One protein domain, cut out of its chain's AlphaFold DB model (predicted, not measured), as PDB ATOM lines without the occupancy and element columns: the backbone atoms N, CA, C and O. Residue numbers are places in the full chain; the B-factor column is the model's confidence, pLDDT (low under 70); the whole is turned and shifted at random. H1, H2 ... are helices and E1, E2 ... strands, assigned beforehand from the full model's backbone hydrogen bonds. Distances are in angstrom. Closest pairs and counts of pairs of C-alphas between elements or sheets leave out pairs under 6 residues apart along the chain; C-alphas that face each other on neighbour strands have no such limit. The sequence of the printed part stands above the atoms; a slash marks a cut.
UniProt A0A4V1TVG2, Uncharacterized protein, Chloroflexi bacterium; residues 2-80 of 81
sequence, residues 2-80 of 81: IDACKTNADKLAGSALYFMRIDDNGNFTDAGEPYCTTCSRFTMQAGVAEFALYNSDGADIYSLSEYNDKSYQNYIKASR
ATOM      1  N   ILE A   2      70.786  89.074  39.680       87.19
ATOM      2  CA  ILE A   2      70.356  89.381  41.064       87.19
ATOM      3  C   ILE A   2      71.053  88.515  42.125       87.19
ATOM      4  O   ILE A   2      71.455  89.042  43.155       87.19
ATOM      5  N   ASP A   3      71.213  87.211  41.880       94.31
ATOM      6  CA  ASP A   3      71.932  86.331  42.808       94.31
ATOM      7  C   ASP A   3      73.385  86.783  43.025       94.31
ATOM      8  O   ASP A   3      73.792  87.013  44.159       94.31
ATOM      9  N   ALA A   4      74.123  87.043  41.943       93.31
ATOM     10  CA  ALA A   4      75.496  87.537  42.010       93.31
ATOM     11  C   ALA A   4      75.602  88.872  42.769       93.31
ATOM     12  O   ALA A   4      76.518  89.040  43.570       93.31
ATOM     13  N   CYS A   5      74.641  89.789  42.594       93.62
ATOM     14  CA  CYS A   5      74.589  91.040  43.361       93.62
ATOM     15  C   CYS A   5      74.410  90.813  44.869       93.62
ATOM     16  O   CYS A   5      74.827  91.654  45.656       93.62
ATOM     17  N   LYS A   6      73.796  89.699  45.284       92.31
ATOM     18  CA  LYS A   6      73.588  89.366  46.701       92.31
ATOM     19  C   LYS A   6      74.754  88.592  47.305       92.31
ATOM     20  O   LYS A   6      75.066  88.791  48.473       92.31
ATOM     21  N   THR A   7      75.349  87.682  46.540       95.88
ATOM     22  CA  THR A   7      76.289  86.680  47.068       95.88
ATOM     23  C   THR A   7      77.750  86.980  46.743       95.88
ATOM     24  O   THR A   7      78.633  86.420  47.383       95.88
ATOM     25  N   ASN A   8      78.014  87.839  45.755       95.31
ATOM     26  CA  ASN A   8      79.352  88.116  45.225       95.31
ATOM     27  C   ASN A   8      79.522  89.605  44.851       95.31
ATOM     28  O   ASN A   8      80.172  89.924  43.856       95.31
ATOM     29  N   ALA A   9      78.903  90.521  45.604       93.56
ATOM     30  CA  ALA A   9      78.925  91.959  45.314       93.56
ATOM     31  C   ALA A   9      80.350  92.532  45.190       93.56
ATOM     32  O   ALA A   9      80.623  93.332  44.301       93.56
ATOM     33  N   ASP A  10      81.277  92.061  46.022       95.12
ATOM     34  CA  ASP A  10      82.696  92.430  46.008       95.12
ATOM     35  C   ASP A  10      83.380  92.152  44.662       95.12
ATOM     36  O   ASP A  10      84.263  92.899  44.248       95.12
ATOM     37  N   LYS A  11      82.934  91.115  43.945       96.44
ATOM     38  CA  LYS A  11      83.456  90.746  42.621       96.44
ATOM     39  C   LYS A  11      82.796  91.516  41.480       96.44
ATOM     40  O   LYS A  11      83.262  91.435  40.347       96.44
ATOM     41  N   LEU A  12      81.692  92.208  41.758       95.88
ATOM     42  CA  LEU A  12      80.958  93.018  40.787       95.88
ATOM     43  C   LEU A  12      81.316  94.503  40.880       95.88
ATOM     44  O   LEU A  12      81.051  95.245  39.932       95.88
ATOM     45  N   ALA A  13      81.910  94.940  41.988       96.50
ATOM     46  CA  ALA A  13      82.325  96.319  42.170       96.50
ATOM     47  C   ALA A  13      83.268  96.766  41.037       96.50
ATOM     48  O   ALA A  13      84.273  96.116  40.755       96.50
ATOM     49  N   GLY A  14      82.931  97.867  40.363       97.19
ATOM     50  CA  GLY A  14      83.696  98.402  39.233       97.19
ATOM     51  C   GLY A  14      83.484  97.683  37.894       97.19
ATOM     52  O   GLY A  14      84.087  98.075  36.900       97.19
ATOM     53  N   SER A  15      82.650  96.639  37.843       97.44
ATOM     54  CA  SER A  15      82.383  95.893  36.604       97.44
ATOM     55  C   SER A  15      81.426  96.629  35.659       97.44
ATOM     56  O   SER A  15      80.679  97.518  36.074       97.44
ATOM     57  N   ALA A  16      81.417  96.212  34.393       97.00
ATOM     58  CA  ALA A  16      80.403  96.591  33.417       97.00
ATOM     59  C   ALA A  16      79.400  95.443  33.222       97.00
ATOM     60  O   ALA A  16      79.788  94.291  33.007       97.00
ATOM     61  N   LEU A  17      78.106  95.758  33.280       95.81
ATOM     62  CA  LEU A  17      77.028  94.815  33.018       95.81
ATOM     63  C   LEU A  17      76.570  94.925  31.565       95.81
ATOM     64  O   LEU A  17      76.024  95.943  31.154       95.81
ATOM     65  N   TYR A  18      76.722  93.835  30.817       95.44
ATOM     66  CA  TYR A  18      76.248  93.726  29.440       95.44
ATOM     67  C   TYR A  18      74.845  93.124  29.410       95.44
ATOM     68  O   TYR A  18      74.589  92.090  30.035       95.44
ATOM     69  N   PHE A  19      73.935  93.771  28.688       95.12
ATOM     70  CA  PHE A  19      72.559  93.321  28.536       95.12
ATOM     71  C   PHE A  19      72.128  93.383  27.073       95.12
ATOM     72  O   PHE A  19      72.322  94.383  26.386       95.12
ATOM     73  N   MET A  20      71.491  92.309  26.623       94.06
ATOM     74  CA  MET A  20      70.925  92.178  25.287       94.06
ATOM     75  C   MET A  20      69.592  91.441  25.363       94.06
ATOM     76  O   MET A  20      69.358  90.659  26.291       94.06
ATOM     77  N   ARG A  21      68.728  91.681  24.379       94.06
ATOM     78  CA  ARG A  21      67.464  90.963  24.214       94.06
ATOM     79  C   ARG A  21      67.541  90.040  23.011       94.06
ATOM     80  O   ARG A  21      68.251  90.318  22.047       94.06
ATOM     81  N   ILE A  22      66.776  88.961  23.073       95.44
ATOM     82  CA  ILE A  22      66.592  88.035  21.961       95.44
ATOM     83  C   ILE A  22      65.106  87.900  21.644       95.44
ATOM     84  O   ILE A  22      64.278  88.036  22.549       95.44
ATOM     85  N   ASP A  23      64.785  87.655  20.377       95.31
ATOM     86  CA  ASP A  23      63.439  87.266  19.948       95.31
ATOM     87  C   ASP A  23      63.189  85.757  20.157       95.31
ATOM     88  O   ASP A  23      64.073  85.009  20.589       95.31
ATOM     89  N   ASP A  24      61.983  85.294  19.819       97.25
ATOM     90  CA  ASP A  24      61.585  83.881  19.935       97.25
ATOM     91  C   ASP A  24      62.407  82.933  19.041       97.25
ATOM     92  O   ASP A  24      62.428  81.722  19.267       97.25
ATOM     93  N   ASN A  25      63.102  83.469  18.035       97.12
ATOM     94  CA  ASN A  25      63.969  82.717  17.132       97.12
ATOM     95  C   ASN A  25      65.445  82.752  17.572       97.12
ATOM     96  O   ASN A  25      66.291  82.139  16.921       97.12
ATOM     97  N   GLY A  26      65.766  83.452  18.666       94.75
ATOM     98  CA  GLY A  26      67.126  83.614  19.177       94.75
ATOM     99  C   GLY A  26      67.947  84.704  18.481       94.75
ATOM    100  O   GLY A  26      69.150  84.795  18.734       94.75
ATOM    101  N   ASN A  27      67.337  85.534  17.630       94.75
ATOM    102  CA  ASN A  27      68.024  86.669  17.013       94.75
ATOM    103  C   ASN A  27      68.165  87.813  18.011       94.75
ATOM    104  O   ASN A  27      67.293  88.030  18.854       94.75
ATOM    105  N   PHE A  28      69.245  88.580  17.888       92.50
ATOM    106  CA  PHE A  28      69.440  89.766  18.712       92.50
ATOM    107  C   PHE A  28      68.432  90.851  18.351       92.50
ATOM    108  O   PHE A  28      68.098  91.065  17.187       92.50
ATOM    109  N   THR A  29      67.961  91.539  19.383       94.88
ATOM    110  CA  THR A  29      67.067  92.689  19.271       94.88
ATOM    111  C   THR A  29      67.601  93.825  20.127       94.88
ATOM    112  O   THR A  29      68.381  93.600  21.060       94.88
ATOM    113  N   ASP A  30      67.150  95.040  19.828       95.81
ATOM    114  CA  ASP A  30      67.485  96.209  20.630       95.81
ATOM    115  C   ASP A  30      67.008  96.028  22.080       95.81
ATOM    116  O   ASP A  30      65.833  95.765  22.385       95.81
ATOM    117  N   ALA A  31      67.947  96.203  23.007       94.56
ATOM    118  CA  ALA A  31      67.691  96.253  24.437       94.56
ATOM    119  C   ALA A  31      66.792  97.441  24.820       94.56
ATOM    120  O   ALA A  31      66.092  97.375  25.837       94.56
ATOM    121  N   GLY A  32      66.779  98.492  23.999       94.00
ATOM    122  CA  GLY A  32      66.051  99.734  24.213       94.00
ATOM    123  C   GLY A  32      66.697 100.626  25.272       94.00
ATOM    124  O   GLY A  32      67.866 100.474  25.628       94.00
ATOM    125  N   GLU A  33      65.914 101.575  25.784       94.88
ATOM    126  CA  GLU A  33      66.353 102.503  26.831       94.88
ATOM    127  C   GLU A  33      66.344 101.854  28.228       94.88
ATOM    128  O   GLU A  33      65.534 100.958  28.497       94.88
ATOM    129  N   PRO A  34      67.162 102.350  29.179       95.81
ATOM    130  CA  PRO A  34      67.087 101.937  30.579       95.81
ATOM    131  C   PRO A  34      65.671 102.100  31.150       95.81
ATOM    132  O   PRO A  34      65.088 103.180  31.071       95.81
ATOM    133  N   TYR A  35      65.119 101.042  31.749       92.44
ATOM    134  CA  TYR A  35      63.756 101.047  32.316       92.44
ATOM    135  C   TYR A  35      63.626 100.260  33.631       92.44
ATOM    136  O   TYR A  35      62.682 100.458  34.398       92.44
ATOM    137  N   CYS A  36      64.557  99.345  33.923       92.31
ATOM    138  CA  CYS A  36      64.441  98.437  35.058       92.31
ATOM    139  C   CYS A  36      64.939  99.089  36.360       92.31
ATOM    140  O   CYS A  36      66.090  98.909  36.764       92.31
ATOM    141  N   THR A  37      64.047  99.777  37.081       94.19
ATOM    142  CA  THR A  37      64.376 100.412  38.381       94.19
ATOM    143  C   THR A  37      64.802  99.415  39.462       94.19
ATOM    144  O   THR A  37      65.478  99.771  40.424       94.19
ATOM    145  N   THR A  38      64.396  98.150  39.357       93.12
ATOM    146  CA  THR A  38      64.847  97.090  40.274       93.12
ATOM    147  C   THR A  38      66.284  96.666  39.961       93.12
ATOM    148  O   THR A  38      67.085  96.480  40.874       93.12
ATOM    149  N   CYS A  39      66.630  96.559  38.676       91.06
ATOM    150  CA  CYS A  39      67.971  96.210  38.215       91.06
ATOM    151  C   CYS A  39      68.977  97.296  38.604       91.06
ATOM    152  O   CYS A  39      70.047  96.972  39.125       91.06
ATOM    153  N   SER A  40      68.613  98.573  38.422       93.31
ATOM    154  CA  SER A  40      69.464  99.699  38.820       93.31
ATOM    155  C   SER A  40      69.748  99.681  40.325       93.31
ATOM    156  O   SER A  40      70.896  99.813  40.734       93.31
ATOM    157  N   ARG A  41      68.741  99.401  41.164       93.94
ATOM    158  CA  ARG A  41      68.907  99.319  42.626       93.94
ATOM    159  C   ARG A  41      69.858  98.205  43.067       93.94
ATOM    160  O   ARG A  41      70.744  98.458  43.880       93.94
ATOM    161  N   PHE A  42      69.700  96.990  42.542       95.19
ATOM    162  CA  PHE A  42      70.570  95.871  42.925       95.19
ATOM    163  C   PHE A  42      72.020  96.079  42.487       95.19
ATOM    164  O   PHE A  42      72.944  95.827  43.254       95.19
ATOM    165  N   THR A  43      72.220  96.550  41.262       95.00
ATOM    166  CA  THR A  43      73.563  96.791  40.718       95.00
ATOM    167  C   THR A  43      74.252  97.977  41.377       95.00
ATOM    168  O   THR A  43      75.459  97.924  41.591       95.00
ATOM    169  N   MET A  44      73.483  98.982  41.807       94.31
ATOM    170  CA  MET A  44      73.984 100.095  42.608       94.31
ATOM    171  C   MET A  44      74.485  99.643  43.974       94.31
ATOM    172  O   MET A  44      75.580 100.020  44.378       94.31
ATOM    173  N   GLN A  45      73.736  98.775  44.658       93.44
ATOM    174  CA  GLN A  45      74.194  98.171  45.913       93.44
ATOM    175  C   GLN A  45      75.423  97.273  45.722       93.44
ATOM    176  O   GLN A  45      76.266  97.201  46.610       93.44
ATOM    177  N   ALA A  46      75.535  96.608  44.569       95.50
ATOM    178  CA  ALA A  46      76.680  95.769  44.225       95.50
ATOM    179  C   ALA A  46      77.893  96.553  43.678       95.50
ATOM    180  O   ALA A  46      78.935  95.952  43.436       95.50
ATOM    181  N   GLY A  47      77.779  97.869  43.471       95.56
ATOM    182  CA  GLY A  47      78.879  98.717  43.007       95.56
ATOM    183  C   GLY A  47      79.263  98.549  41.532       95.56
ATOM    184  O   GLY A  47      80.399  98.855  41.176       95.56
ATOM    185  N   VAL A  48      78.360  98.063  40.676       97.38
ATOM    186  CA  VAL A  48      78.580  98.006  39.215       97.38
ATOM    187  C   VAL A  48      78.865  99.416  38.690       97.38
ATOM    188  O   VAL A  48      78.194 100.361  39.092       97.38
ATOM    189  N   ALA A  49      79.846  99.579  37.805       98.00
ATOM    190  CA  ALA A  49      80.215 100.892  37.278       98.00
ATOM    191  C   ALA A  49      79.342 101.309  36.090       98.00
ATOM    192  O   ALA A  49      78.902 102.457  36.020       98.00
ATOM    193  N   GLU A  50      79.088 100.376  35.171       98.12
ATOM    194  CA  GLU A  50      78.520 100.685  33.860       98.12
ATOM    195  C   GLU A  50      77.496  99.643  33.406       98.12
ATOM    196  O   GLU A  50      77.546  98.471  33.786       98.12
ATOM    197  N   PHE A  51      76.583 100.083  32.546       97.56
ATOM    198  CA  PHE A  51      75.641  99.253  31.810       97.56
ATOM    199  C   PHE A  51      75.871  99.429  30.315       97.56
ATOM    200  O   PHE A  51      75.759 100.540  29.810       97.56
ATOM    201  N   ALA A  52      76.126  98.329  29.614       97.31
ATOM    202  CA  ALA A  52      76.228  98.278  28.163       97.31
ATOM    203  C   ALA A  52      74.971  97.598  27.602       97.31
ATOM    204  O   ALA A  52      74.781  96.388  27.774       97.31
ATOM    205  N   LEU A  53      74.093  98.380  26.972       97.06
ATOM    206  CA  LEU A  53      72.858  97.893  26.356       97.06
ATOM    207  C   LEU A  53      73.073  97.687  24.862       97.06
ATOM    208  O   LEU A  53      73.446  98.626  24.166       97.06
ATOM    209  N   TYR A  54      72.832  96.473  24.370       96.81
ATOM    210  CA  TYR A  54      72.955  96.188  22.943       96.81
ATOM    211  C   TYR A  54      71.838  96.876  22.150       96.81
ATOM    212  O   TYR A  54      70.674  96.526  22.333       96.81
ATOM    213  N   ASN A  55      72.197  97.830  21.293       96.25
ATOM    214  CA  ASN A  55      71.284  98.603  20.450       96.25
ATOM    215  C   ASN A  55      71.978  98.961  19.132       96.25
ATOM    216  O   ASN A  55      73.168  99.282  19.135       96.25
ATOM    217  N   SER A  56      71.236  98.971  18.019       92.38
ATOM    218  CA  SER A  56      71.730  99.458  16.714       92.38
ATOM    219  C   SER A  56      73.078  98.841  16.294       92.38
ATOM    220  O   SER A  56      74.003  99.553  15.908       92.38
ATOM    221  N   ASP A  57      73.203  97.516  16.428       89.56
ATOM    222  CA  ASP A  57      74.423  96.734  16.152       89.56
ATOM    223  C   ASP A  57      75.658  97.093  17.008       89.56
ATOM    224  O   ASP A  57      76.774  96.640  16.735       89.56
ATOM    225  N   GLY A  58      75.468  97.862  18.081       93.88
ATOM    226  CA  GLY A  58      76.505  98.292  19.010       93.88
ATOM    227  C   GLY A  58      76.057  98.212  20.467       93.88
ATOM    228  O   GLY A  58      75.128  97.484  20.815       93.88
ATOM    229  N   ALA A  59      76.752  98.942  21.338       95.50
ATOM    230  CA  ALA A  59      76.400  99.039  22.748       95.50
ATOM    231  C   ALA A  59      76.295 100.502  23.180       95.50
ATOM    232  O   ALA A  59      77.279 101.241  23.109       95.50
ATOM    233  N   ASP A  60      75.127 100.883  23.689       97.75
ATOM    234  CA  ASP A  60      74.953 102.135  24.415       97.75
ATOM    235  C   ASP A  60      75.458 101.941  25.843       97.75
ATOM    236  O   ASP A  60      74.951 101.092  26.586       97.75
ATOM    237  N   ILE A  61      76.471 102.716  26.222       97.75
ATOM    238  CA  ILE A  61      77.103 102.625  27.537       97.75
ATOM    239  C   ILE A  61      76.568 103.741  28.427       97.75
ATOM    240  O   ILE A  61      76.597 104.917  28.065       97.75
ATOM    241  N   TYR A  62      76.114 103.355  29.611       97.94
ATOM    242  CA  TYR A  62      75.627 104.249  30.650       97.94
ATOM    243  C   TYR A  62      76.447 104.037  31.912       97.94
ATOM    244  O   TYR A  62      76.639 102.895  32.340       97.94
ATOM    245  N   SER A  63      76.846 105.120  32.575       98.19
ATOM    246  CA  SER A  63      77.254 105.009  33.976       98.19
ATOM    247  C   SER A  63      76.091 104.476  34.821       98.19
ATOM    248  O   SER A  63      74.912 104.644  34.485       98.19
ATOM    249  N   LEU A  64      76.401 103.857  35.959       95.62
ATOM    250  CA  LEU A  64      75.392 103.356  36.893       95.62
ATOM    251  C   LEU A  64      74.371 104.434  37.304       95.62
ATOM    252  O   LEU A  64      73.177 104.146  37.410       95.62
ATOM    253  N   SER A  65      74.823 105.674  37.520       96.56
ATOM    254  CA  SER A  65      73.943 106.802  37.849       96.56
ATOM    255  C   SER A  65      73.007 107.155  36.696       96.56
ATOM    256  O   SER A  65      71.802 107.276  36.906       96.56
ATOM    257  N   GLU A  66      73.527 107.246  35.469       97.75
ATOM    258  CA  GLU A  66      72.710 107.556  34.289       97.75
ATOM    259  C   GLU A  66      71.680 106.460  34.016       97.75
ATOM    260  O   GLU A  66      70.512 106.758  33.749       97.75
ATOM    261  N   TYR A  67      72.089 105.192  34.131       96.81
ATOM    262  CA  TYR A  67      71.190 104.055  33.971       96.81
ATOM    263  C   TYR A  67      70.051 104.104  34.995       96.81
ATOM    264  O   TYR A  67      68.889 103.868  34.648       96.81
ATOM    265  N   ASN A  68      70.364 104.426  36.253       96.50
ATOM    266  CA  ASN A  68      69.365 104.566  37.304       96.50
ATOM    267  C   ASN A  68      68.359 105.677  36.988       96.50
ATOM    268  O   ASN A  68      67.153 105.423  36.980       96.50
ATOM    269  N   ASP A  69      68.840 106.877  36.682       96.56
ATOM    270  CA  ASP A  69      67.975 108.035  36.466       96.56
ATOM    271  C   ASP A  69      67.061 107.829  35.255       96.56
ATOM    272  O   ASP A  69      65.842 108.014  35.355       96.56
ATOM    273  N   LYS A  70      67.614 107.338  34.139       96.19
ATOM    274  CA  LYS A  70      66.832 106.970  32.949       96.19
ATOM    275  C   LYS A  70      65.819 105.869  33.250       96.19
ATOM    276  O   LYS A  70      64.675 105.968  32.809       96.19
ATOM    277  N   SER A  71      66.188 104.870  34.058       95.38
ATOM    278  CA  SER A  71      65.264 103.797  34.444       95.38
ATOM    279  C   SER A  71      64.031 104.332  35.167       95.38
ATOM    280  O   SER A  71      62.913 103.927  34.850       95.38
ATOM    281  N   TYR A  72      64.200 105.273  36.100       94.50
ATOM    282  CA  TYR A  72      63.066 105.904  36.781       94.50
ATOM    283  C   TYR A  72      62.259 106.818  35.852       94.50
ATOM    284  O   TYR A  72      61.027 106.784  35.891       94.50
ATOM    285  N   GLN A  73      62.921 107.587  34.982       94.25
ATOM    286  CA  GLN A  73      62.242 108.432  33.993       94.25
ATOM    287  C   GLN A  73      61.352 107.609  33.052       94.25
ATOM    288  O   GLN A  73      60.201 107.976  32.809       94.25
ATOM    289  N   ASN A  74      61.861 106.487  32.544       90.31
ATOM    290  CA  ASN A  74      61.147 105.654  31.580       90.31
ATOM    291  C   ASN A  74      60.103 104.746  32.241       90.31
ATOM    292  O   ASN A  74      59.048 104.519  31.652       90.31
ATOM    293  N   TYR A  75      60.317 104.314  33.489       83.50
ATOM    294  CA  TYR A  75      59.280 103.633  34.273       83.50
ATOM    295  C   TYR A  75      58.038 104.517  34.469       83.50
ATOM    296  O   TYR A  75      56.909 104.055  34.301       83.50
ATOM    297  N   ILE A  76      58.233 105.807  34.769       72.06
ATOM    298  CA  ILE A  76      57.127 106.764  34.929       72.06
ATOM    299  C   ILE A  76      56.362 106.960  33.614       72.06
ATOM    300  O   ILE A  76      55.140 107.090  33.651       72.06
ATOM    301  N   LYS A  77      57.051 106.972  32.466       69.56
ATOM    302  CA  LYS A  77      56.408 107.088  31.146       69.56
ATOM    303  C   LYS A  77      55.537 105.870  30.836       69.56
ATOM    304  O   LYS A  77      54.353 106.045  30.589       69.56
ATOM    305  N   ALA A  78      56.082 104.664  30.994       63.12
ATOM    306  CA  ALA A  78      55.354 103.414  30.758       63.12
ATOM    307  C   ALA A  78      54.163 103.190  31.714       63.12
ATOM    308  O   ALA A  78      53.310 102.358  31.446       63.12
ATOM    309  N   SER A  79      54.107 103.909  32.842       61.94
ATOM    310  CA  SER A  79      52.994 103.841  33.806       61.94
ATOM    311  C   SER A  79      51.854 104.826  33.500       61.94
ATOM    312  O   SER A  79      50.875 104.874  34.245       61.94
ATOM    313  N   ARG A  80      52.016 105.687  32.488       58.91
ATOM    314  CA  ARG A  80      51.058 106.737  32.095       58.91
ATOM    315  C   ARG A  80      50.396 106.474  30.738       58.91
ATOM    316  O   ARG A  80      49.593 107.300  30.310       58.91
TER     317      ARG A  80
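What this domain is: This is residues 2 to 80 of the 81 residues of an uncharacterized protein of Chloroflexi bacterium (UniProt A0A4V1TVG2). A small three-stranded sheet, E1 E2 E3, is joined by a row of three helices, H1, H3 and H4, side by side with H3 in the middle. H4 starts straight from the end of E3 and rises away from the sheet, H3 only grazes the sheet, and a long loop, residues 20 to 36, leads from E1 round to H3. The printed part has 79 residues with four named helices and three named strands in the order H1 H2 E1 H3 E2 E3 H4; the sheet is mixed, and the class is mixed, helices and strands. It is compact, with a radius of gyration of the C-alphas of 13.0 A and spans of 34 by 31 by 20 A.

Where its parts are: Begin in the sheet: find E2 at residues 50 to 55, 15.4 A long, and E3 at residues 58 to 63, 16.4 A long. E1 is residues 16 to 19, beginning at C-alpha 16 at (80.403, 96.591, 33.417). From Leu 64, H4 runs through residues 64 to 78, 21.0 A, to C-alpha 78 at (55.354, 103.414, 30.758). H3 is residues 37 to 45, 12.6 A long. Look earlier for H1, residues 2 to 7, from C-alpha 2 at (70.356, 89.381, 41.064), and H2, residues 9 to 12.

How they stand to each other: E2 is the inner strand. E1 and E2 are parallel at 27 degrees, with N 17 and O 50 2.8 A apart, within hydrogen-bond range. E2 and E3 form a hairpin, antiparallel at 152 degrees, with N 53 and O 60 at 2.9 A. E1, H3 and E2 make a strand-helix-strand unit, two parallel neighbour strands with a helix between, and its crossover is right-handed. H4 is on the sheet, over E3, at a height over the sheet of 12.0 A; it only just stands up from the sheet, rising 41 degrees out of the local plane. H3 is only just on the sheet, with 5 pairs of C-alphas within 10 A, and only grazes it with residues 40 to 44. H3 and H4 touch, closest at the C-alphas of Ser 40 and Asn 68, 5.1 A, at a shallow tilt of 17 degrees, opposite ways. H1 touches H3, closest at the C-alphas of Cys 5 and Phe 42, 6.3 A, at a shallow tilt of 21 degrees, the same way. H2 is close to H1 but not clearly touching, with the C-alphas of Cys 5 and Leu 12 the closest at 7.1 A. H1 and H4 are apart. In H1, H3 and H4 every O i to N i+4 pair is within hydrogen-bond range; H2 is too short for such a pair.

The domain as a whole: Look for the two C-alphas farthest apart at Lys 11 and Arg 80, 37.6 A. The printed part has no cut. The link from E1 to H3, 17 residues, is long, and in it residues 21 to 22 pair antiparallel with residues 28 to 29; the other links are tight. In the B-factor column the mean pLDDT of the printed part is 93.1, and residues 77 to 80 are under 70.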